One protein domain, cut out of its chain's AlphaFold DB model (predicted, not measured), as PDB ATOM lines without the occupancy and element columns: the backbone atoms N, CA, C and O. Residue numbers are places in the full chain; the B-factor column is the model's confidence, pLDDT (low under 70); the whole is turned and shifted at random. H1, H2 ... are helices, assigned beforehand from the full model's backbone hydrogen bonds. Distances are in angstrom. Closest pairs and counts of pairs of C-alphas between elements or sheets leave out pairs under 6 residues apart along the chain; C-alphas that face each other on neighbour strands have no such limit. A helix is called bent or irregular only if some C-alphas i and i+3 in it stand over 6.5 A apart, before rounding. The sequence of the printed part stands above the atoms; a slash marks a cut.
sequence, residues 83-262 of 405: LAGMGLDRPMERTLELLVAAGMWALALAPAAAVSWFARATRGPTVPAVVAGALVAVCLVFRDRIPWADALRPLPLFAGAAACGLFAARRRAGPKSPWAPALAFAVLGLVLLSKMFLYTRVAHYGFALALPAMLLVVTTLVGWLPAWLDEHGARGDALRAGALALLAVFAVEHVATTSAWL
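Overview. This is residues 83 to 262 of the 405 residues of an uncharacterized protein of Gemmatimonadales bacterium (UniProt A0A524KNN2). H7 is in the middle of this model, folding back into the long H8 as a helical hairpin, and a second helical hairpin, H4 and H5, packs at steep tilts on the first part of H7. H3 runs along H8, and the bent H2 passes along another side, its second arm packed on the beginning of H8. The printed part has 180 residues with eight named helices, H1 to H8 in order, and no named strand: all helix. It is compact, with a radius of gyration of the C-alphas of 17.2 A and spans of 51 by 48 by 31 A.

Arrangement. H1, residues 83 to 86, only just touches H5, residues 180 to 196, with 3 pairs of C-alphas within 8 A; the closest are Met 86 and Met 196, 4.2 A. H2, residues 91 to 118, was assigned as one helix by its hydrogen bonds but is bent, C-alphas 108 and 111 being 7.0 A apart; its arms H2a, residues 91 to 108, and H2b, residues 111 to 118, stand at a steep tilt of 51 degrees. H2b touches H8, residues 236 to 262, opposite ways at a shallow tilt of 9 degrees, with closest C-alphas Ala 112 and Leu 239, 4.8 A; H2a and H8 are near each other. H3, residues 126 to 141, touches H8 the same way at a shallow tilt of 32 degrees, only just short of steep; the closest C-alphas are Pro 128 and Ala 238, 4.2 A. H4, residues 155 to 173, and H5 form a hairpin at a shallow tilt of 24 degrees, with closest C-alphas Ala 163 and Ala 186, 5.6 A. H6, residues 206 to 209, only just touches H5, with 3 pairs of C-alphas within 8 A, the closest Leu 192 and Leu 209, 5.2 A. H7, residues 211 to 231, touches H5 at a steep tilt of 45 degrees, closest at the C-alphas of Gly 189 and Ala 213, 4.5 A, and forms a hairpin with H8. Every O i to N i+4 pair is within hydrogen-bond range in H2a, H2b, H3, H4 and H8, against 11 of 13 in H5 and 15 of 17 in H7; H1 and H6 are too short for such a pair.

Along the chain. H1 begins at C-alpha 83, (134.708, 240.979, 73.936). H2a measures 25.5 A, H3 22.1 A, H4 26.4 A and H5 25.2 A. H7, 28.7 A, has a kink of 26 degrees near residue 219 and is only just irregular, C-alphas 222 and 225 being 6.9 A apart. H8, 38.6 A, ends at C-alpha 262, (143.925, 260.931, 92.893).

Size, cuts and confidence. The C-alphas farthest apart, Leu 83 and Ala 121, are 51.9 A apart. The link from H3 to H4, 13 residues, is long. The printed part has no cut, and no printed residue is under 70 in pLDDT.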
ATOM      1  N   LEU A  83     133.827 241.371  75.044       93.19
ATOM      2  CA  LEU A  83     134.708 240.979  73.936       93.19
ATOM      3  C   LEU A  83     135.971 241.849  73.883       93.19
ATOM      4  O   LEU A  83     137.083 241.318  73.829       93.19
ATOM      5  N   ALA A  84     135.816 243.170  73.998       92.19
ATOM      6  CA  ALA A  84     136.923 244.115  74.080       92.19
ATOM      7  C   ALA A  84     137.739 243.941  75.368       92.19
ATOM      8  O   ALA A  84     138.950 244.133  75.363       92.19
ATOM      9  N   GLY A  85     137.118 243.555  76.484       90.31
ATOM     10  CA  GLY A  85     137.825 243.197  77.716       90.31
ATOM     11  C   GLY A  85     138.681 241.933  77.585       90.31
ATOM     12  O   GLY A  85     139.784 241.891  78.128       90.31
ATOM     13  N   MET A  86     138.197 240.934  76.845       91.38
ATOM     14  CA  MET A  86     138.903 239.674  76.581       91.38
ATOM     15  C   MET A  86     139.967 239.802  75.474       91.38
ATOM     16  O   MET A  86     140.885 238.983  75.402       91.38
ATOM     17  N   GLY A  87     139.856 240.830  74.624       93.12
ATOM     18  CA  GLY A  87     140.645 240.989  73.399       93.12
ATOM     19  C   GLY A  87     140.154 240.110  72.240       93.12
ATOM     20  O   GLY A  87     140.918 239.814  71.323       93.12
ATOM     21  N   LEU A  88     138.901 239.652  72.302       94.19
ATOM     22  CA  LEU A  88     138.251 238.841  71.266       94.19
ATOM     23  C   LEU A  88     137.483 239.692  70.244       94.19
ATOM     24  O   LEU A  88     137.013 239.159  69.246       94.19
ATOM     25  N   ASP A  89     137.387 241.002  70.470       94.31
ATOM     26  CA  ASP A  89     136.837 241.982  69.530       94.31
ATOM     27  C   ASP A  89     137.638 242.038  68.221       94.31
ATOM     28  O   ASP A  89     137.066 242.140  67.138       94.31
ATOM     29  N   ARG A  90     138.972 241.970  68.321       94.62
ATOM     30  CA  ARG A  90     139.903 242.047  67.184       94.62
ATOM     31  C   ARG A  90     141.083 241.093  67.372       94.62
ATOM     32  O   ARG A  90     142.220 241.535  67.545       94.62
ATOM     33  N   PRO A  91     140.857 239.770  67.348       96.00
ATOM     34  CA  PRO A  91     141.831 238.795  67.839       96.00
ATOM     35  C   PRO A  91     143.179 238.856  67.108       96.00
ATOM     36  O   PRO A  91     144.222 238.691  67.739       96.00
ATOM     37  N   MET A  92     143.183 239.143  65.800       96.75
ATOM     38  CA  MET A  92     144.417 239.268  65.018       96.75
ATOM     39  C   MET A  92     145.232 240.506  65.417       96.75
ATOM     40  O   MET A  92     146.422 240.389  65.705       96.75
ATOM     41  N   GLU A  93     144.588 241.677  65.494       96.31
ATOM     42  CA  GLU A  93     145.230 242.924  65.937       96.31
ATOM     43  C   GLU A  93     145.774 242.769  67.361       96.31
ATOM     44  O   GLU A  93     146.943 243.051  67.612       96.31
ATOM     45  N   ARG A  94     144.969 242.216  68.277       95.31
ATOM     46  CA  ARG A  94     145.363 241.980  69.673       95.31
ATOM     47  C   ARG A  94     146.540 241.017  69.801       95.31
ATOM     48  O   ARG A  94     147.443 241.250  70.601       95.31
ATOM     49  N   THR A  95     146.568 239.968  68.980       96.56
ATOM     50  CA  THR A  95     147.699 239.033  68.923       96.56
ATOM     51  C   THR A  95     148.970 239.737  68.451       96.56
ATOM     52  O   THR A  95     150.023 239.559  69.061       96.56
ATOM     53  N   LEU A  96     148.886 240.571  67.408       96.94
ATOM     54  CA  LEU A  96     150.028 241.347  66.931       96.94
ATOM     55  C   LEU A  96     150.519 242.335  67.999       96.94
ATOM     56  O   LEU A  96     151.715 242.376  68.271       96.94
ATOM     57  N   GLU A  97     149.619 243.073  68.650       95.56
ATOM     58  CA  GLU A  97     149.955 243.992  69.746       95.56
ATOM     59  C   GLU A  97     150.661 243.262  70.902       95.56
ATOM     60  O   GLU A  97     151.652 243.753  71.447       95.56
ATOM     61  N   LEU A  98     150.194 242.060  71.249       96.25
ATOM     62  CA  LEU A  98     150.803 241.198  72.260       96.25
ATOM     63  C   LEU A  98     152.208 240.722  71.844       96.25
ATOM     64  O   LEU A  98     153.129 240.764  72.664       96.25
ATOM     65  N   LEU A  99     152.403 240.312  70.585       97.06
ATOM     66  CA  LEU A  99     153.710 239.892  70.061       97.06
ATOM     67  C   LEU A  99     154.699 241.059  69.968       97.06
ATOM     68  O   LEU A  99     155.860 240.909  70.348       97.06
ATOM     69  N   VAL A 100     154.242 242.229  69.518       96.06
ATOM     70  CA  VAL A 100     155.041 243.461  69.490       96.06
ATOM     71  C   VAL A 100     155.458 243.838  70.907       96.06
ATOM     72  O   VAL A 100     156.638 244.082  71.148       96.06
ATOM     73  N   ALA A 101     154.535 243.803  71.873       95.62
ATOM     74  CA  ALA A 101     154.861 244.056  73.273       95.62
ATOM     75  C   ALA A 101     155.884 243.049  73.825       95.62
ATOM     76  O   ALA A 101     156.831 243.450  74.503       95.62
ATOM     77  N   ALA A 102     155.756 241.761  73.494       96.38
ATOM     78  CA  ALA A 102     156.740 240.747  73.874       96.38
ATOM     79  C   ALA A 102     158.122 241.040  73.267       96.38
ATOM     80  O   ALA A 102     159.132 240.959  73.967       96.38
ATOM     81  N   GLY A 103     158.159 241.435  71.991       95.88
ATOM     82  CA  GLY A 103     159.372 241.842  71.285       95.88
ATOM     83  C   GLY A 103     160.036 243.075  71.898       95.88
ATOM     84  O   GLY A 103     161.251 243.079  72.075       95.88
ATOM     85  N   MET A 104     159.260 244.086  72.300       94.19
ATOM     86  CA  MET A 104     159.781 245.279  72.980       94.19
ATOM     87  C   MET A 104     160.435 244.935  74.321       94.19
ATOM     88  O   MET A 104     161.528 245.415  74.611       94.19
ATOM     89  N   TRP A 105     159.816 244.062  75.120       94.38
ATOM     90  CA  TRP A 105     160.406 243.588  76.376       94.38
ATOM     91  C   TRP A 105     161.674 242.761  76.153       94.38
ATOM     92  O   TRP A 105     162.664 242.946  76.862       94.38
ATOM     93  N   ALA A 106     161.669 241.874  75.154       94.25
ATOM     94  CA  ALA A 106     162.851 241.106  74.781       94.25
ATOM     95  C   ALA A 106     163.992 242.031  74.334       94.25
ATOM     96  O   ALA A 106     165.121 241.864  74.787       94.25
ATOM     97  N   LEU A 107     163.695 243.043  73.513       94.38
ATOM     98  CA  LEU A 107     164.659 244.045  73.065       94.38
ATOM     99  C   LEU A 107     165.195 244.886  74.232       94.38
ATOM    100  O   LEU A 107     166.396 245.126  74.297       94.38
ATOM    101  N   ALA A 108     164.339 245.290  75.173       94.00
ATOM    102  CA  ALA A 108     164.750 246.046  76.355       94.00
ATOM    103  C   ALA A 108     165.683 245.233  77.269       94.00
ATOM    104  O   ALA A 108     166.646 245.767  77.811       94.00
ATOM    105  N   LEU A 109     165.438 243.928  77.425       94.50
ATOM    106  CA  LEU A 109     166.272 243.047  78.248       94.50
ATOM    107  C   LEU A 109     167.491 242.480  77.502       94.50
ATOM    108  O   LEU A 109     168.436 242.023  78.151       94.50
ATOM    109  N   ALA A 110     167.511 242.519  76.167       94.88
ATOM    110  CA  ALA A 110     168.579 241.943  75.352       94.88
ATOM    111  C   ALA A 110     169.977 242.501  75.682       94.88
ATOM    112  O   ALA A 110     170.888 241.686  75.832       94.88
ATOM    113  N   PRO A 111     170.192 243.820  75.882       93.56
ATOM    114  CA  PRO A 111     171.493 244.340  76.299       93.56
ATOM    115  C   PRO A 111     171.948 243.779  77.648       93.56
ATOM    116  O   PRO A 111     173.100 243.374  77.788       93.56
ATOM    117  N   ALA A 112     171.044 243.689  78.628       94.12
ATOM    118  CA  ALA A 112     171.358 243.133  79.942       94.12
ATOM    119  C   ALA A 112     171.726 241.643  79.841       94.12
ATOM    120  O   ALA A 112     172.715 241.208  80.433       94.12
ATOM    121  N   ALA A 113     170.988 240.871  79.038       94.00
ATOM    122  CA  ALA A 113     171.286 239.467  78.763       94.00
ATOM    123  C   ALA A 113     172.612 239.285  77.995       94.00
ATOM    124  O   ALA A 113     173.410 238.412  78.336       94.00
ATOM    125  N   ALA A 114     172.893 240.135  77.005       94.19
ATOM    126  CA  ALA A 114     174.139 240.110  76.242       94.19
ATOM    127  C   ALA A 114     175.344 240.429  77.137       94.19
ATOM    128  O   ALA A 114     176.316 239.677  77.149       94.19
ATOM    129  N   VAL A 115     175.264 241.483  77.954       93.00
ATOM    130  CA  VAL A 115     176.305 241.812  78.941       93.00
ATOM    131  C   VAL A 115     176.498 240.658  79.923       93.00
ATOM    132  O   VAL A 115     177.638 240.283  80.195       93.00
ATOM    133  N   SER A 116     175.406 240.036  80.379       92.44
ATOM    134  CA  SER A 116     175.468 238.850  81.241       92.44
ATOM    135  C   SER A 116     176.287 237.724  80.598       92.44
ATOM    136  O   SER A 116     177.069 237.055  81.272       92.44
ATOM    137  N   TRP A 117     176.143 237.516  79.287       92.12
ATOM    138  CA  TRP A 117     176.802 236.426  78.571       92.12
ATOM    139  C   TRP A 117     178.228 236.742  78.115       92.12
ATOM    140  O   TRP A 117     179.060 235.838  78.098       92.12
ATOM    141  N   PHE A 118     178.529 237.986  77.740       92.38
ATOM    142  CA  PHE A 118     179.817 238.358  77.141       92.38
ATOM    143  C   PHE A 118     180.797 238.996  78.136       92.38
ATOM    144  O   PHE A 118     182.000 238.775  78.027       92.38
ATOM    145  N   ALA A 119     180.327 239.711  79.164       88.06
ATOM    146  CA  ALA A 119     181.187 240.378  80.150       88.06
ATOM    147  C   ALA A 119     181.623 239.445  81.300       88.06
ATOM    148  O   ALA A 119     181.641 239.829  82.473       88.06
ATOM    149  N   ARG A 120     181.974 238.191  80.977       84.19
ATOM    150  CA  ARG A 120     182.295 237.143  81.968       84.19
ATOM    151  C   ARG A 120     183.562 237.442  82.779       84.19
ATOM    152  O   ARG A 120     183.663 237.022  83.929       84.19
ATOM    153  N   ALA A 121     184.517 238.162  82.186       80.12
ATOM    154  CA  ALA A 121     185.837 238.416  82.769       80.12
ATOM    155  C   ALA A 121     185.858 239.541  83.827       80.12
ATOM    156  O   ALA A 121     186.700 239.534  84.719       80.12
ATOM    157  N   THR A 122     184.939 240.505  83.765       79.38
ATOM    158  CA  THR A 122     185.006 241.758  84.539       79.38
ATOM    159  C   THR A 122     184.197 241.721  85.831       79.38
ATOM    160  O   THR A 122     183.263 242.493  85.993       79.38
ATOM    161  N   ARG A 123     184.514 240.842  86.785       76.31
ATOM    162  CA  ARG A 123     183.726 240.700  88.030       76.31
ATOM    163  C   ARG A 123     183.719 241.987  88.877       76.31
ATOM    164  O   ARG A 123     184.768 242.558  89.143       76.31
ATOM    165  N   GLY A 124     182.534 242.434  89.301       84.50
ATOM    166  CA  GLY A 124     182.356 243.640  90.127       84.50
ATOM    167  C   GLY A 124     180.970 244.293  89.977       84.50
ATOM    168  O   GLY A 124     180.281 244.021  88.990       84.50
ATOM    169  N   PRO A 125     180.552 245.161  90.922       89.81
ATOM    170  CA  PRO A 125     179.210 245.765  90.948       89.81
ATOM    171  C   PRO A 125     178.993 246.850  89.882       89.81
ATOM    172  O   PRO A 125     177.869 247.287  89.654       89.81
ATOM    173  N   THR A 126     180.057 247.289  89.210       91.12
ATOM    174  CA  THR A 126     180.009 248.345  88.192       91.12
ATOM    175  C   THR A 126     179.176 247.940  86.981       91.12
ATOM    176  O   THR A 126     178.345 248.718  86.525       91.12
ATOM    177  N   VAL A 127     179.339 246.710  86.491       91.94
ATOM    178  CA  VAL A 127     178.601 246.192  85.330       91.94
ATOM    179  C   VAL A 127     177.080 246.201  85.558       91.94
ATOM    180  O   VAL A 127     176.385 246.838  84.766       91.94
ATOM    181  N   PRO A 128     176.528 245.572  86.620       92.44
ATOM    182  CA  PRO A 128     175.088 245.626  86.871       92.44
ATOM    183  C   PRO A 128     174.576 247.053  87.115       92.44
ATOM    184  O   PRO A 128     173.488 247.382  86.647       92.44
ATOM    185  N   ALA A 129     175.353 247.920  87.778       93.44
ATOM    186  CA  ALA A 129     174.971 249.318  87.988       93.44
ATOM    187  C   ALA A 129     174.865 250.103  86.668       93.44
ATOM    188  O   ALA A 129     173.894 250.831  86.467       93.44
ATOM    189  N   VAL A 130     175.819 249.924  85.747       94.88
ATOM    190  CA  VAL A 130     175.791 250.555  84.417       94.88
ATOM    191  C   VAL A 130     174.613 250.038  83.593       94.88
ATOM    192  O   VAL A 130     173.913 250.839  82.982       94.88
ATOM    193  N   VAL A 131     174.351 248.727  83.606       94.31
ATOM    194  CA  VAL A 131     173.200 248.135  82.900       94.31
ATOM    195  C   VAL A 131     171.881 248.701  83.428       94.31
ATOM    196  O   VAL A 131     171.051 249.151  82.640       94.31
ATOM    197  N   ALA A 132     171.699 248.721  84.750       95.81
ATOM    198  CA  ALA A 132     170.510 249.293  85.372       95.81
ATOM    199  C   ALA A 132     170.362 250.786  85.042       95.81
ATOM    200  O   ALA A 132     169.304 251.207  84.581       95.81
ATOM    201  N   GLY A 133     171.427 251.575  85.220       96.44
ATOM    202  CA  GLY A 133     171.425 253.013  84.944       96.44
ATOM    203  C   GLY A 133     171.120 253.343  83.482       96.44
ATOM    204  O   GLY A 133     170.306 254.223  83.214       96.44
ATOM    205  N   ALA A 134     171.703 252.601  82.535       96.19
ATOM    206  CA  ALA A 134     171.436 252.770  81.110       96.19
ATOM    207  C   ALA A 134     169.975 252.456  80.760       96.19
ATOM    208  O   ALA A 134     169.349 253.218  80.027       96.19
ATOM    209  N   LEU A 135     169.405 251.379  81.311       95.69
ATOM    210  CA  LEU A 135     168.001 251.032  81.079       95.69
ATOM    211  C   LEU A 135     167.046 252.079  81.650       95.69
ATOM    212  O   LEU A 135     166.123 252.491  80.953       95.69
ATOM    213  N   VAL A 136     167.298 252.562  82.871       96.94
ATOM    214  CA  VAL A 136     166.519 253.670  83.443       96.94
ATOM    215  C   VAL A 136     166.615 254.906  82.550       96.94
ATOM    216  O   VAL A 136     165.587 255.482  82.210       96.94
ATOM    217  N   ALA A 137     167.821 255.291  82.121       96.50
ATOM    218  CA  ALA A 137     168.017 256.452  81.255       96.50
ATOM    219  C   ALA A 137     167.250 256.322  79.930       96.50
ATOM    220  O   ALA A 137     166.560 257.258  79.532       96.50
ATOM    221  N   VAL A 138     167.299 255.154  79.280       95.94
ATOM    222  CA  VAL A 138     166.530 254.878  78.056       95.94
ATOM    223  C   VAL A 138     165.029 254.996  78.323       95.94
ATOM    224  O   VAL A 138     164.337 255.701  77.590       95.94
ATOM    225  N   CYS A 139     164.511 254.373  79.383       95.06
ATOM    226  CA  CYS A 139     163.089 254.469  79.707       95.06
ATOM    227  C   CYS A 139     162.643 255.903  80.012       95.06
ATOM    228  O   CYS A 139     161.539 256.270  79.628       95.06
ATOM    229  N   LEU A 140     163.484 256.718  80.656       94.31
ATOM    230  CA  LEU A 140     163.187 258.128  80.917       94.31
ATOM    231  C   LEU A 140     163.184 258.964  79.630       94.31
ATOM    232  O   LEU A 140     162.281 259.772  79.438       94.31
ATOM    233  N   VAL A 141     164.146 258.746  78.727       96.75
ATOM    234  CA  VAL A 141     164.215 259.448  77.430       96.75
ATOM    235  C   VAL A 141     163.008 259.119  76.548       96.75
ATOM    236  O   VAL A 141     162.486 259.992  75.860       96.75
ATOM    237  N   PHE A 142     162.542 257.869  76.577       95.38
ATOM    238  CA  PHE A 142     161.410 257.406  75.771       95.38
ATOM    239  C   PHE A 142     160.091 257.323  76.548       95.38
ATOM    240  O   PHE A 142     159.137 256.726  76.051       95.38
ATOM    241  N   ARG A 143     160.013 257.931  77.737       94.00
ATOM    242  CA  ARG A 143     158.905 257.776  78.687       94.00
ATOM    243  C   ARG A 143     157.528 257.944  78.048       94.00
ATOM    244  O   ARG A 143     156.698 257.051  78.181       94.00
ATOM    245  N   ASP A 144     157.327 259.040  77.317       93.00
ATOM    246  CA  ASP A 144     156.034 259.399  76.712       93.00
ATOM    247  C   ASP A 144     155.690 258.567  75.467       93.00
ATOM    248  O   ASP A 144     154.558 258.585  74.991       93.00
ATOM    249  N   ARG A 145     156.666 257.830  74.919       93.19
ATOM    250  CA  ARG A 145     156.471 256.931  73.769       93.19
ATOM    251  C   ARG A 145     156.200 255.490  74.186       93.19
ATOM    252  O   ARG A 145     155.797 254.689  73.347       93.19
ATOM    253  N   ILE A 146     156.446 255.144  75.448       92.38
ATOM    254  CA  ILE A 146     156.215 253.799  75.968       92.38
ATOM    255  C   ILE A 146     154.755 253.707  76.433       92.38
ATOM    256  O   ILE A 146     154.343 254.464  77.315       92.38
ATOM    257  N   PRO A 147     153.955 252.766  75.900       91.75
ATOM    258  CA  PRO A 147     152.574 252.588  76.325       91.75
ATOM    259  C   PRO A 147     152.533 251.835  77.666       91.75
ATOM    260  O   PRO A 147     152.230 250.646  77.729       91.75
ATOM    261  N   TRP A 148     152.858 252.520  78.766       91.94
ATOM    262  CA  TRP A 148     152.999 251.908  80.096       91.94
ATOM    263  C   TRP A 148     151.749 251.159  80.571       91.94
ATOM    264  O   TRP A 148     151.874 250.111  81.203       91.94
ATOM    265  N   ALA A 149     150.555 251.643  80.214       87.81
ATOM    266  CA  ALA A 149     149.282 250.986  80.527       87.81
ATOM    267  C   ALA A 149     149.158 249.575  79.913       87.81
ATOM    268  O   ALA A 149     148.465 248.711  80.453       87.81
ATOM    269  N   ASP A 150     149.874 249.346  78.813       90.38
ATOM    270  CA  ASP A 150     149.876 248.128  78.011       90.38
ATOM    271  C   ASP A 150     151.104 247.244  78.266       90.38
ATOM    272  O   ASP A 150     151.262 246.186  77.654       90.38
ATOM    273  N   ALA A 151     151.978 247.627  79.200       92.81
ATOM    274  CA  ALA A 151     153.233 246.918  79.436       92.81
ATOM    275  C   ALA A 151     153.041 245.467  79.926       92.81
ATOM    276  O   ALA A 151     153.955 244.657  79.782       92.81
ATOM    277  N   LEU A 152     151.862 245.115  80.459       95.06
ATOM    278  CA  LEU A 152     151.526 243.747  80.876       95.06
ATOM    279  C   LEU A 152     150.948 242.863  79.759       95.06
ATOM    280  O   LEU A 152     150.716 241.681  79.996       95.06
ATOM    281  N   ARG A 153     150.761 243.372  78.536       95.56
ATOM    282  CA  ARG A 153     150.229 242.579  77.414       95.56
ATOM    283  C   ARG A 153     150.937 241.248  77.149       95.56
ATOM    284  O   ARG A 153     150.229 240.269  76.931       95.56
ATOM    285  N   PRO A 154     152.281 241.138  77.181       96.69
ATOM    286  CA  PRO A 154     152.954 239.878  76.866       96.69
ATOM    287  C   PRO A 154     152.995 238.903  78.045       96.69
ATOM    288  O   PRO A 154     153.578 237.821  77.936       96.69
ATOM    289  N   LEU A 155     152.388 239.260  79.181       96.94
ATOM    290  CA  LEU A 155     152.424 238.462  80.395       96.94
ATOM    291  C   LEU A 155     151.947 237.010  80.203       96.94
ATOM    292  O   LEU A 155     152.618 236.125  80.742       96.94
ATOM    293  N   PRO A 156     150.891 236.705  79.418       97.75
ATOM    294  CA  PRO A 156     150.505 235.321  79.148       97.75
ATOM    295  C   PRO A 156     151.601 234.514  78.440       97.75
ATOM    296  O   PRO A 156     151.808 233.348  78.776       97.75
ATOM    297  N   LEU A 157     152.352 235.125  77.513       98.12
ATOM    298  CA  LEU A 157     153.460 234.449  76.829       98.12
ATOM    299  C   LEU A 157     154.624 234.181  77.777       98.12
ATOM    300  O   LEU A 157     155.156 233.073  77.802       98.12
ATOM    301  N   PHE A 158     155.008 235.174  78.578       97.88
ATOM    302  CA  PHE A 158     156.113 235.029  79.526       97.88
ATOM    303  C   PHE A 158     155.783 234.036  80.641       97.88
ATOM    304  O   PHE A 158     156.609 233.185  80.971       97.88
ATOM    305  N   ALA A 159     154.560 234.076  81.170       98.19
ATOM    306  CA  ALA A 159     154.087 233.092  82.133       98.19
ATOM    307  C   ALA A 159     153.988 231.691  81.509       98.19
ATOM    308  O   ALA A 159     154.367 230.714  82.152       98.19
ATOM    309  N   GLY A 160     153.552 231.586  80.249       98.31
ATOM    310  CA  GLY A 160     153.531 230.336  79.491       98.31
ATOM    311  C   GLY A 160     154.928 229.746  79.302       98.31
ATOM    312  O   GLY A 160     155.146 228.568  79.583       98.31
ATOM    313  N   ALA A 161     155.905 230.569  78.917       98.00
ATOM    314  CA  ALA A 161     157.301 230.160  78.789       98.00
ATOM    315  C   ALA A 161     157.884 229.684  80.133       98.00
ATOM    316  O   ALA A 161     158.493 228.613  80.200       98.00
ATOM    317  N   ALA A 162     157.633 230.424  81.219       97.81
ATOM    318  CA  ALA A 162     158.034 230.024  82.568       97.81
ATOM    319  C   ALA A 162     157.366 228.703  82.993       97.81
ATOM    320  O   ALA A 162     158.038 227.810  83.511       97.81
ATOM    321  N   ALA A 163     156.070 228.525  82.716       98.12
ATOM    322  CA  ALA A 163     155.339 227.290  82.993       98.12
ATOM    323  C   ALA A 163     155.920 226.092  82.224       98.12
ATOM    324  O   ALA A 163     156.111 225.026  82.811       98.12
ATOM    325  N   CYS A 164     156.263 226.263  80.944       98.06
ATOM    326  CA  CYS A 164     156.929 225.238  80.137       98.06
ATOM    327  C   CYS A 164     158.295 224.848  80.723       98.06
ATOM    328  O   CYS A 164     158.594 223.657  80.847       98.06
ATOM    329  N   GLY A 165     159.098 225.831  81.145       97.00
ATOM    330  CA  GLY A 165     160.374 225.595  81.825       97.00
ATOM    331  C   GLY A 165     160.205 224.819  83.136       97.00
ATOM    332  O   GLY A 165     160.863 223.798  83.348       97.00
ATOM    333  N   LEU A 166     159.258 225.239  83.980       97.12
ATOM    334  CA  LEU A 166     158.915 224.562  85.235       97.12
ATOM    335  C   LEU A 166     158.400 223.137  85.009       97.12
ATOM    336  O   LEU A 166     158.743 222.223  85.759       97.12
ATOM    337  N   PHE A 167     157.603 222.921  83.964       96.44
ATOM    338  CA  PHE A 167     157.126 221.597  83.587       96.44
ATOM    339  C   PHE A 167     158.280 220.686  83.161       96.44
ATOM    340  O   PHE A 167     158.375 219.550  83.638       96.44
ATOM    341  N   ALA A 168     159.196 221.179  82.325       96.19
ATOM    342  CA  ALA A 168     160.388 220.438  81.925       96.19
ATOM    343  C   ALA A 168     161.282 220.104  83.135       96.19
ATOM    344  O   ALA A 168     161.686 218.950  83.304       96.19
ATOM    345  N   ALA A 169     161.526 221.076  84.020       94.00
ATOM    346  CA  ALA A 169     162.288 220.884  85.253       94.00
ATOM    347  C   ALA A 169     161.625 219.852  86.180       94.00
ATOM    348  O   ALA A 169     162.288 218.960  86.717       94.00
ATOM    349  N   ARG A 170     160.294 219.900  86.306       93.81
ATOM    350  CA  ARG A 170     159.519 218.912  87.062       93.81
ATOM    351  C   ARG A 170     159.639 217.510  86.478       93.81
ATOM    352  O   ARG A 170     159.820 216.561  87.237       93.81
ATOM    353  N   ARG A 171     159.552 217.362  85.152       92.56
ATOM    354  CA  ARG A 171     159.701 216.054  84.495       92.56
ATOM    355  C   ARG A 171     161.073 215.438  84.754       92.56
ATOM    356  O   ARG A 171     161.134 214.236  84.982       92.56
ATOM    357  N   ARG A 172     162.134 216.249  84.764       92.50
ATOM    358  CA  ARG A 172     163.501 215.795  85.071       92.50
ATOM    359  C   ARG A 172     163.664 215.378  86.537       92.50
ATOM    360  O   ARG A 172     164.303 214.371  86.806       92.50
ATOM    361  N   ALA A 173     163.057 216.110  87.472       91.12
ATOM    362  CA  ALA A 173     163.165 215.842  88.911       91.12
ATOM    363  C   ALA A 173     162.211 214.744  89.440       91.12
ATOM    364  O   ALA A 173     162.345 214.300  90.580       91.12
ATOM    365  N   GLY A 174     161.231 214.303  88.645       87.06
ATOM    366  CA  GLY A 174     160.330 213.202  88.998       87.06
ATOM    367  C   GLY A 174     159.216 213.555  90.006       87.06
ATOM    368  O   GLY A 174     158.885 214.726  90.209       87.06
ATOM    369  N   PRO A 175     158.572 212.548  90.636       79.88
ATOM    370  CA  PRO A 175     157.370 212.735  91.463       79.88
ATOM    371  C   PRO A 175     157.548 213.621  92.704       79.88
ATOM    372  O   PRO A 175     156.582 214.241  93.137       79.88
ATOM    373  N   LYS A 176     158.766 213.696  93.259       83.56
ATOM    374  CA  LYS A 176     159.118 214.521  94.430       83.56
ATOM    375  C   LYS A 176     159.724 215.875  94.039       83.56
ATOM    376  O   LYS A 176     160.448 216.479  94.824       83.56
ATOM    377  N   SER A 177     159.475 216.333  92.812       89.44
ATOM    378  CA  SER A 177     160.060 217.570  92.302       89.44
ATOM    379  C   SER A 177     159.706 218.788  93.173       89.44
ATOM    380  O   SER A 177     158.517 219.026  93.415       89.44
ATOM    381  N   PRO A 178     160.695 219.624  93.545       92.31
ATOM    382  CA  PRO A 178     160.445 220.878  94.257       92.31
ATOM    383  C   PRO A 178     159.722 221.921  93.385       92.31
ATOM    384  O   PRO A 178     159.199 222.900  93.905       92.31
ATOM    385  N   TRP A 179     159.636 221.705  92.066       94.94
ATOM    386  CA  TRP A 179     159.005 222.623  91.111       94.94
ATOM    387  C   TRP A 179     157.483 222.469  91.023       94.94
ATOM    388  O   TRP A 179     156.823 223.240  90.327       94.94
ATOM    389  N   ALA A 180     156.897 221.479  91.708       93.62
ATOM    390  CA  ALA A 180     155.459 221.233  91.654       93.62
ATOM    391  C   ALA A 180     154.604 222.435  92.117       93.62
ATOM    392  O   ALA A 180     153.684 222.783  91.371       93.62
ATOM    393  N   PRO A 181     154.904 223.114  93.246       95.56
ATOM    394  CA  PRO A 181     154.151 224.294  93.678       95.56
ATOM    395  C   PRO A 181     154.291 225.475  92.714       95.56
ATOM    396  O   PRO A 181     153.299 226.122  92.395       95.56
ATOM    397  N   ALA A 182     155.499 225.724  92.198       97.12
ATOM    398  CA  ALA A 182     155.743 226.784  91.223       97.12
ATOM    399  C   ALA A 182     154.952 226.553  89.926       97.12
ATOM    400  O   ALA A 182     154.330 227.477  89.406       97.12
ATOM    401  N   LEU A 183     154.907 225.309  89.434       97.56
ATOM    402  CA  LEU A 183     154.097 224.954  88.269       97.56
ATOM    403  C   LEU A 183     152.593 225.101  88.551       97.56
ATOM    404  O   LEU A 183     151.860 225.579  87.692       97.56
ATOM    405  N   ALA A 184     152.127 224.714  89.741       97.50
ATOM    406  CA  ALA A 184     150.733 224.908  90.136       97.50
ATOM    407  C   ALA A 184     150.363 226.400  90.183       97.50
ATOM    408  O   ALA A 184     149.311 226.786  89.683       97.50
ATOM    409  N   PHE A 185     151.255 227.246  90.707       98.06
ATOM    410  CA  PHE A 185     151.093 228.700  90.712       98.06
ATOM    411  C   PHE A 185     151.115 229.299  89.298       98.06
ATOM    412  O   PHE A 185     150.339 230.204  88.994       98.06
ATOM    413  N   ALA A 186     151.937 228.754  88.398       98.25
ATOM    414  CA  ALA A 186     151.935 229.150  86.995       98.25
ATOM    415  C   ALA A 186     150.614 228.805  86.294       98.25
ATOM    416  O   ALA A 186     150.056 229.640  85.585       98.25
ATOM    417  N   VAL A 187     150.071 227.608  86.544       98.31
ATOM    418  CA  VAL A 187     148.753 227.203  86.035       98.31
ATOM    419  C   VAL A 187     147.643 228.083  86.611       98.31
ATOM    420  O   VAL A 187     146.793 228.530  85.848       98.31
ATOM    421  N   LEU A 188     147.680 228.403  87.909       98.25
ATOM    422  CA  LEU A 188     146.760 229.366  88.527       98.25
ATOM    423  C   LEU A 188     146.765 230.699  87.759       98.25
ATOM    424  O   LEU A 188     145.712 231.176  87.344       98.25
ATOM    425  N   GLY A 189     147.950 231.280  87.541       97.81
ATOM    426  CA  GLY A 189     148.099 232.553  86.834       97.81
ATOM    427  C   GLY A 189     147.607 232.499  85.389       97.81
ATOM    428  O   GLY A 189     146.872 233.385  84.968       97.81
ATOM    429  N   LEU A 190     147.947 231.447  84.640       98.19
ATOM    430  CA  LEU A 190     147.507 231.290  83.249       98.19
ATOM    431  C   LEU A 190     145.990 231.104  83.127       98.19
ATOM    432  O   LEU A 190     145.383 231.665  82.216       98.19
ATOM    433  N   VAL A 191     145.358 230.370  84.049       98.00
ATOM    434  CA  VAL A 191     143.896 230.212  84.048       98.00
ATOM    435  C   VAL A 191     143.202 231.531  84.389       98.00
ATOM    436  O   VAL A 191     142.234 231.877  83.721       98.00
ATOM    437  N   LEU A 192     143.710 232.320  85.341       97.06
ATOM    438  CA  LEU A 192     143.163 233.661  85.609       97.06
ATOM    439  C   LEU A 192     143.348 234.609  84.417       97.06
ATOM    440  O   LEU A 192     142.441 235.378  84.093       97.06
ATOM    441  N   LEU A 193     144.495 234.527  83.735       96.69
ATOM    442  CA  LEU A 193     144.770 235.303  82.528       96.69
ATOM    443  C   LEU A 193     143.921 234.882  81.327       96.69
ATOM    444  O   LEU A 193     143.765 235.693  80.421       96.69
ATOM    445  N   SER A 194     143.344 233.676  81.304       94.44
ATOM    446  CA  SER A 194     142.529 233.212  80.168       94.44
ATOM    447  C   SER A 194     141.380 234.172  79.821       94.44
ATOM    448  O   SER A 194     141.074 234.353  78.646       94.44
ATOM    449  N   LYS A 195     140.825 234.878  80.819       92.31
ATOM    450  CA  LYS A 195     139.775 235.894  80.639       92.31
ATOM    451  C   LYS A 195     140.244 237.161  79.910       92.31
ATOM    452  O   LYS A 195     139.425 237.954  79.479       92.31
ATOM    453  N   MET A 196     141.543 237.396  79.791       94.12
ATOM    454  CA  MET A 196     142.104 238.568  79.110       94.12
ATOM    455  C   MET A 196     143.405 238.203  78.392       94.12
ATOM    456  O   MET A 196     144.363 238.977  78.372       94.12
ATOM    457  N   PHE A 197     143.456 236.992  77.827       94.19
ATOM    458  CA  PHE A 197     144.682 236.428  77.269       94.19
ATOM    459  C   PHE A 197     145.224 237.285  76.121       94.19
ATOM    460  O   PHE A 197     146.421 237.535  76.053       94.19
ATOM    461  N   LEU A 198     144.346 237.788  75.248       94.88
ATOM    462  CA  LEU A 198     144.749 238.627  74.117       94.88
ATOM    463  C   LEU A 198     144.900 240.108  74.485       94.88
ATOM    464  O   LEU A 198     145.475 240.872  73.716       94.88
ATOM    465  N   TYR A 199     144.423 240.530  75.661       94.31
ATOM    466  CA  TYR A 199     144.496 241.928  76.087       94.31
ATOM    467  C   TYR A 199     144.749 242.079  77.593       94.31
ATOM    468  O   TYR A 199     143.981 242.689  78.339       94.31
ATOM    469  N   THR A 200     145.862 241.507  78.053       95.19
ATOM    470  CA  THR A 200     146.267 241.602  79.459       95.19
ATOM    471  C   THR A 200     146.698 243.031  79.800       95.19
ATOM    472  O   THR A 200     147.582 243.595  79.160       95.19
ATOM    473  N   ARG A 201     146.083 243.613  80.834       92.06
ATOM    474  CA  ARG A 201     146.287 245.003  81.276       92.06
ATOM    475  C   ARG A 201     146.134 245.120  82.790       92.06
ATOM    476  O   ARG A 201     145.627 244.200  83.421       92.06
ATOM    477  N   VAL A 202     146.537 246.247  83.379       89.56
ATOM    478  CA  VAL A 202     146.327 246.525  84.820       89.56
ATOM    479  C   VAL A 202     144.895 246.996  85.105       89.56
ATOM    480  O   VAL A 202     144.338 246.702  86.162       89.56
ATOM    481  N   ALA A 203     144.287 247.716  84.159       86.19
ATOM    482  CA  ALA A 203     142.978 248.343  84.321       86.19
ATOM    483  C   ALA A 203     141.838 247.342  84.606       86.19
ATOM    484  O   ALA A 203     141.894 246.167  84.232       86.19
ATOM    485  N   HIS A 204     140.759 247.839  85.221       84.31
ATOM    486  CA  HIS A 204     139.597 247.055  85.663       84.31
ATOM    487  C   HIS A 204     139.991 245.891  86.583       84.31
ATOM    488  O   HIS A 204     140.583 246.119  87.628       84.31
ATOM    489  N   TYR A 205     139.674 244.646  86.219       83.50
ATOM    490  CA  TYR A 205     140.012 243.449  86.999       83.50
ATOM    491  C   TYR A 205     141.446 242.952  86.768       83.50
ATOM    492  O   TYR A 205     141.879 241.987  87.403       83.50
ATOM    493  N   GLY A 206     142.182 243.613  85.875       89.06
ATOM    494  CA  GLY A 206     143.523 243.240  85.463       89.06
ATOM    495  C   GLY A 206     144.518 243.129  86.613       89.06
ATOM    496  O   GLY A 206     145.230 242.134  86.713       89.06
ATOM    497  N   PHE A 207     144.496 244.086  87.546       90.00
ATOM    498  CA  PHE A 207     145.381 244.095  88.716       90.00
ATOM    499  C   PHE A 207     145.271 242.832  89.584       90.00
ATOM    500  O   PHE A 207     146.252 242.441  90.206       90.00
ATOM    501  N   ALA A 208     144.100 242.188  89.634       92.75
ATOM    502  CA  ALA A 208     143.890 240.970  90.413       92.75
ATOM    503  C   ALA A 208     144.199 239.714  89.587       92.75
ATOM    504  O   ALA A 208     144.897 238.816  90.054       92.75
ATOM    505  N   LEU A 209     143.704 239.658  88.346       95.31
ATOM    506  CA  LEU A 209     143.843 238.484  87.481       95.31
ATOM    507  C   LEU A 209     145.280 238.295  86.965       95.31
ATOM    508  O   LEU A 209     145.741 237.164  86.831       95.31
ATOM    509  N   ALA A 210     146.005 239.387  86.708       96.12
ATOM    510  CA  ALA A 210     147.380 239.345  86.214       96.12
ATOM    511  C   ALA A 210     148.416 239.094  87.317       96.12
ATOM    512  O   ALA A 210     149.516 238.627  87.019       96.12
ATOM    513  N   LEU A 211     148.088 239.379  88.584       95.94
ATOM    514  CA  LEU A 211     149.061 239.384  89.679       95.94
ATOM    515  C   LEU A 211     149.832 238.059  89.825       95.94
ATOM    516  O   LEU A 211     151.059 238.117  89.896       95.94
ATOM    517  N   PRO A 212     149.206 236.863  89.817       97.38
ATOM    518  CA  PRO A 212     149.966 235.622  89.981       97.38
ATOM    519  C   PRO A 212     150.938 235.359  88.826       97.38
ATOM    520  O   PRO A 212     152.085 234.973  89.049       97.38
ATOM    521  N   ALA A 213     150.519 235.630  87.590       97.94
ATOM    522  CA  ALA A 213     151.396 235.519  86.431       97.94
ATOM    523  C   ALA A 213     152.529 236.559  86.475       97.94
ATOM    524  O   ALA A 213     153.673 236.234  86.163       97.94
ATOM    525  N   MET A 214     152.245 237.786  86.928       97.00
ATOM    526  CA  MET A 214     153.252 238.833  87.116       97.00
ATOM    527  C   MET A 214     154.299 238.410  88.147       97.00
ATOM    528  O   MET A 214     155.491 238.497  87.870       97.00
ATOM    529  N   LEU A 215     153.877 237.876  89.297       97.56
ATOM    530  CA  LEU A 215     154.786 237.361  90.324       97.56
ATOM    531  C   LEU A 215     155.659 236.215  89.802       97.56
ATOM    532  O   LEU A 215     156.854 236.177  90.098       97.56
ATOM    533  N   LEU A 216     155.098 235.310  88.994       98.12
ATOM    534  CA  LEU A 216     155.862 234.248  88.338       98.12
ATOM    535  C   LEU A 216     156.937 234.818  87.404       98.12
ATOM    536  O   LEU A 216     158.090 234.386  87.458       98.12
ATOM    537  N   VAL A 217     156.578 235.789  86.562       97.69
ATOM    538  CA  VAL A 217     157.515 236.417  85.621       97.69
ATOM    539  C   VAL A 217     158.596 237.198  86.360       97.69
ATOM    540  O   VAL A 217     159.769 237.028  86.045       97.69
ATOM    541  N   VAL A 218     158.253 237.961  87.400       97.69
ATOM    542  CA  VAL A 218     159.238 238.657  88.246       97.69
ATOM    543  C   VAL A 218     160.189 237.660  88.913       97.69
ATOM    544  O   VAL A 218     161.404 237.828  88.841       97.69
ATOM    545  N   THR A 219     159.658 236.583  89.498       97.81
ATOM    546  CA  THR A 219     160.471 235.520  90.123       97.81
ATOM    547  C   THR A 219     161.404 234.864  89.106       97.81
ATOM    548  O   THR A 219     162.569 234.595  89.403       97.81
ATOM    549  N   THR A 220     160.922 234.657  87.880       97.62
ATOM    550  CA  THR A 220     161.719 234.100  86.785       97.62
ATOM    551  C   THR A 220     162.831 235.065  86.371       97.62
ATOM    552  O   THR A 220     163.987 234.659  86.328       97.62
ATOM    553  N   LEU A 221     162.515 236.338  86.120       96.94
ATOM    554  CA  LEU A 221     163.458 237.340  85.609       96.94
ATOM    555  C   LEU A 221     164.513 237.775  86.633       96.94
ATOM    556  O   LEU A 221     165.647 238.053  86.256       96.94
ATOM    557  N   VAL A 222     164.155 237.845  87.915       97.88
ATOM    558  CA  VAL A 222     165.041 238.346  88.982       97.88
ATOM    559  C   VAL A 222     165.721 237.196  89.735       97.88
ATOM    560  O   VAL A 222     166.836 237.353  90.238       97.88
ATOM    561  N   GLY A 223     165.081 236.029  89.805       97.44
ATOM    562  CA  GLY A 223     165.553 234.867  90.555       97.44
ATOM    563  C   GLY A 223     166.100 233.763  89.658       97.44
ATOM    564  O   GLY A 223     167.314 233.589  89.560       97.44
ATOM    565  N   TRP A 224     165.201 233.003  89.029       97.44
ATOM    566  CA  TRP A 224     165.547 231.727  88.388       97.44
ATOM    567  C   TRP A 224     166.438 231.874  87.156       97.44
ATOM    568  O   TRP A 224     167.406 231.133  87.023       97.44
ATOM    569  N   LEU A 225     166.139 232.820  86.266       96.19
ATOM    570  CA  LEU A 225     166.906 233.016  85.039       96.19
ATOM    571  C   LEU A 225     168.321 233.560  85.327       96.19
ATOM    572  O   LEU A 225     169.272 232.993  84.794       96.19
ATOM    573  N   PRO A 226     168.512 234.562  86.211       97.00
ATOM    574  CA  PRO A 226     169.838 234.944  86.692       97.00
ATOM    575  C   PRO A 226     170.626 233.797  87.331       97.00
ATOM    576  O   PRO A 226     171.781 233.598  86.977       97.00
ATOM    577  N   ALA A 227     170.006 233.014  88.221       96.25
ATOM    578  CA  ALA A 227     170.683 231.886  88.862       96.25
ATOM    579  C   ALA A 227     171.123 230.831  87.835       96.25
ATOM    580  O   ALA A 227     172.251 230.351  87.881       96.25
ATOM    581  N   TRP A 228     170.266 230.536  86.854       95.31
ATOM    582  CA  TRP A 228     170.613 229.652  85.745       95.31
ATOM    583  C   TRP A 228     171.798 230.189  84.929       95.31
ATOM    584  O   TRP A 228     172.680 229.419  84.559       95.31
ATOM    585  N   LEU A 229     171.869 231.499  84.675       94.81
ATOM    586  CA  LEU A 229     173.021 232.112  84.004       94.81
ATOM    587  C   LEU A 229     174.312 231.960  84.821       94.81
ATOM    588  O   LEU A 229     175.342 231.591  84.252       94.81
ATOM    589  N   ASP A 230     174.253 232.202  86.131       94.25
ATOM    590  CA  ASP A 230     175.398 232.044  87.036       94.25
ATOM    591  C   ASP A 230     175.918 230.593  87.027       94.25
ATOM    592  O   ASP A 230     177.123 230.360  86.907       94.25
ATOM    593  N   GLU A 231     175.013 229.609  87.047       94.44
ATOM    594  CA  GLU A 231     175.344 228.178  86.942       94.44
ATOM    595  C   GLU A 231     176.042 227.813  85.616       94.44
ATOM    596  O   GLU A 231     176.818 226.859  85.571       94.44
ATOM    597  N   HIS A 232     175.816 228.580  84.544       93.88
ATOM    598  CA  HIS A 232     176.430 228.371  83.223       93.88
ATOM    599  C   HIS A 232     177.649 229.280  82.979       93.88
ATOM    600  O   HIS A 232     178.086 229.466  81.837       93.88
ATOM    601  N   GLY A 233     178.217 229.853  84.046       91.38
ATOM    602  CA  GLY A 233     179.425 230.680  83.988       91.38
ATOM    603  C   GLY A 233     179.218 232.055  83.344       91.38
ATOM    604  O   GLY A 233     180.198 232.701  82.959       91.38
ATOM    605  N   ALA A 234     177.966 232.490  83.194       93.38
ATOM    606  CA  ALA A 234     177.598 233.847  82.815       93.38
ATOM    607  C   ALA A 234     177.400 234.719  84.072       93.38
ATOM    608  O   ALA A 234     177.690 234.305  85.193       93.38
ATOM    609  N   ARG A 235     176.962 235.963  83.874       91.25
ATOM    610  CA  ARG A 235     176.750 236.966  84.920       91.25
ATOM    611  C   ARG A 235     175.275 237.284  85.108       91.25
ATOM    612  O   ARG A 235     174.768 238.255  84.553       91.25
ATOM    613  N   GLY A 236     174.577 236.471  85.890       94.31
ATOM    614  CA  GLY A 236     173.158 236.657  86.183       94.31
ATOM    615  C   GLY A 236     172.845 237.986  86.877       94.31
ATOM    616  O   GLY A 236     171.749 238.525  86.713       94.31
ATOM    617  N   ASP A 237     173.807 238.559  87.606       95.19
ATOM    618  CA  ASP A 237     173.675 239.846  88.294       95.19
ATOM    619  C   ASP A 237     173.349 241.019  87.352       95.19
ATOM    620  O   ASP A 237     172.529 241.868  87.707       95.19
ATOM    621  N   ALA A 238     173.913 241.047  86.141       95.19
ATOM    622  CA  ALA A 238     173.626 242.080  85.145       95.19
ATOM    623  C   ALA A 238     172.180 242.001  84.626       95.19
ATOM    624  O   ALA A 238     171.483 243.019  84.594       95.19
ATOM    625  N   LEU A 239     171.691 240.801  84.287       96.31
ATOM    626  CA  LEU A 239     170.290 240.595  83.905       96.31
ATOM    627  C   LEU A 239     169.341 240.945  85.054       96.31
ATOM    628  O   LEU A 239     168.350 241.643  84.840       96.31
ATOM    629  N   ARG A 240     169.660 240.499  86.275       97.62
ATOM    630  CA  ARG A 240     168.875 240.804  87.475       97.62
ATOM    631  C   ARG A 240     168.751 242.313  87.683       97.62
ATOM    632  O   ARG A 240     167.648 242.799  87.918       97.62
ATOM    633  N   ALA A 241     169.858 243.048  87.580       97.25
ATOM    634  CA  ALA A 241     169.871 244.498  87.736       97.25
ATOM    635  C   ALA A 241     169.033 245.199  86.657       97.25
ATOM    636  O   ALA A 241     168.243 246.084  86.979       97.25
ATOM    637  N   GLY A 242     169.138 244.761  85.398       97.00
ATOM    638  CA  GLY A 242     168.317 245.299  84.315       97.00
ATOM    639  C   GLY A 242     166.821 245.017  84.484       97.00
ATOM    640  O   GLY A 242     166.002 245.919  84.319       97.00
ATOM    641  N   ALA A 243     166.452 243.800  84.890       97.38
ATOM    642  CA  ALA A 243     165.063 243.450  85.176       97.38
ATOM    643  C   ALA A 243     164.492 244.274  86.341       97.38
ATOM    644  O   ALA A 243     163.392 244.813  86.232       97.38
ATOM    645  N   LEU A 244     165.247 244.422  87.435       97.94
ATOM    646  CA  LEU A 244     164.851 245.253  88.575       97.94
ATOM    647  C   LEU A 244     164.694 246.729  88.189       97.94
ATOM    648  O   LEU A 244     163.737 247.360  88.628       97.94
ATOM    649  N   ALA A 245     165.582 247.261  87.347       97.62
ATOM    650  CA  ALA A 245     165.477 248.623  86.833       97.62
ATOM    651  C   ALA A 245     164.173 248.841  86.049       97.62
ATOM    652  O   ALA A 245     163.435 249.779  86.341       97.62
ATOM    653  N   LEU A 246     163.843 247.947  85.109       96.31
ATOM    654  CA  LEU A 246     162.597 248.040  84.340       96.31
ATOM    655  C   LEU A 246     161.354 247.923  85.231       96.31
ATOM    656  O   LEU A 246     160.401 248.681  85.057       96.31
ATOM    657  N   LEU A 247     161.367 247.011  86.208       96.25
ATOM    658  CA  LEU A 247     160.274 246.864  87.173       96.25
ATOM    659  C   LEU A 247     160.110 248.111  88.050       96.25
ATOM    660  O   LEU A 247     158.982 248.519  88.321       96.25
ATOM    661  N   ALA A 248     161.216 248.732  88.469       97.06
ATOM    662  CA  ALA A 248     161.193 249.966  89.245       97.06
ATOM    663  C   ALA A 248     160.602 251.126  88.435       97.06
ATOM    664  O   ALA A 248     159.713 251.814  88.935       97.06
ATOM    665  N   VAL A 249     161.024 251.307  87.177       96.62
ATOM    666  CA  VAL A 249     160.441 252.331  86.295       96.62
ATOM    667  C   VAL A 249     158.951 252.066  86.080       96.62
ATOM    668  O   VAL A 249     158.142 252.963  86.295       96.62
ATOM    669  N   PHE A 250     158.567 250.827  85.757       94.31
ATOM    670  CA  PHE A 250     157.162 250.440  85.605       94.31
ATOM    671  C   PHE A 250     156.325 250.803  86.844       94.31
ATOM    672  O   PHE A 250     155.241 251.374  86.708       94.31
ATOM    673  N   ALA A 251     156.829 250.512  88.049       94.88
ATOM    674  CA  ALA A 251     156.148 250.844  89.297       94.88
ATOM    675  C   ALA A 251     156.026 252.362  89.507       94.88
ATOM    676  O   ALA A 251     154.946 252.840  89.852       94.88
ATOM    677  N   VAL A 252     157.098 253.123  89.262       96.50
ATOM    678  CA  VAL A 252     157.097 254.592  89.379       96.50
ATOM    679  C   VAL A 252     156.086 255.222  88.424       96.50
ATOM    680  O   VAL A 252     155.325 256.088  88.849       96.50
ATOM    681  N   GLU A 253     156.004 254.761  87.175       95.31
ATOM    682  CA  GLU A 253     155.033 255.280  86.202       95.31
ATOM    683  C   GLU A 253     153.582 255.031  86.624       95.31
ATOM    684  O   GLU A 253     152.730 255.919  86.515       95.31
ATOM    685  N   HIS A 254     153.293 253.848  87.169       92.81
ATOM    686  CA  HIS A 254     151.955 253.534  87.668       92.81
ATOM    687  C   HIS A 254     151.615 254.351  88.916       92.81
ATOM    688  O   HIS A 254     150.513 254.886  89.003       92.81
ATOM    689  N   VAL A 255     152.563 254.527  89.844       95.50
ATOM    690  CA  VAL A 255     152.379 255.390  91.020       95.50
ATOM    691  C   VAL A 255     152.159 256.844  90.606       95.50
ATOM    692  O   VAL A 255     151.243 257.484  91.120       95.50
ATOM    693  N   ALA A 256     152.939 257.367  89.657       95.62
ATOM    694  CA  ALA A 256     152.782 258.724  89.142       95.62
ATOM    695  C   ALA A 256     151.411 258.916  88.478       95.62
ATOM    696  O   ALA A 256     150.706 259.883  88.774       95.62
ATOM    697  N   THR A 257     150.992 257.953  87.655       92.88
ATOM    698  CA  THR A 257     149.670 257.948  87.023       92.88
ATOM    699  C   THR A 257     148.569 257.939  88.082       92.88
ATOM    700  O   THR A 257     147.709 258.819  88.084       92.88
ATOM    701  N   THR A 258     148.602 256.999  89.031       93.38
ATOM    702  CA  THR A 258     147.626 256.920  90.128       93.38
ATOM    703  C   THR A 258     147.597 258.201  90.960       93.38
ATOM    704  O   THR A 258     146.511 258.680  91.280       93.38
ATOM    705  N   SER A 259     148.754 258.793  91.260       96.56
ATOM    706  CA  SER A 259     148.853 260.074  91.962       96.56
ATOM    707  C   SER A 259     148.135 261.189  91.198       96.56
ATOM    708  O   SER A 259     147.299 261.882  91.773       96.56
ATOM    709  N   ALA A 260     148.349 261.297  89.882       94.75
ATOM    710  CA  ALA A 260     147.650 262.268  89.040       94.75
ATOM    711  C   ALA A 260     146.125 262.037  89.001       94.75
ATOM    712  O   ALA A 260     145.344 262.989  89.040       94.75
ATOM    713  N   TRP A 261     145.666 260.779  88.975       93.06
ATOM    714  CA  TRP A 261     144.237 260.457  89.090       93.06
ATOM    715  C   TRP A 261     143.654 260.855  90.447       93.06
ATOM    716  O   TRP A 261     142.559 261.409  90.496       93.06
ATOM    717  N   LEU A 262     144.368 260.589  91.541       95.06
ATOM    718  CA  LEU A 262     143.925 260.931  92.893       95.06
ATOM    719  C   LEU A 262     143.950 262.440  93.150       95.06
ATOM    720  O   LEU A 262     143.048 262.943  93.813       95.06
TER     721      LEU A 262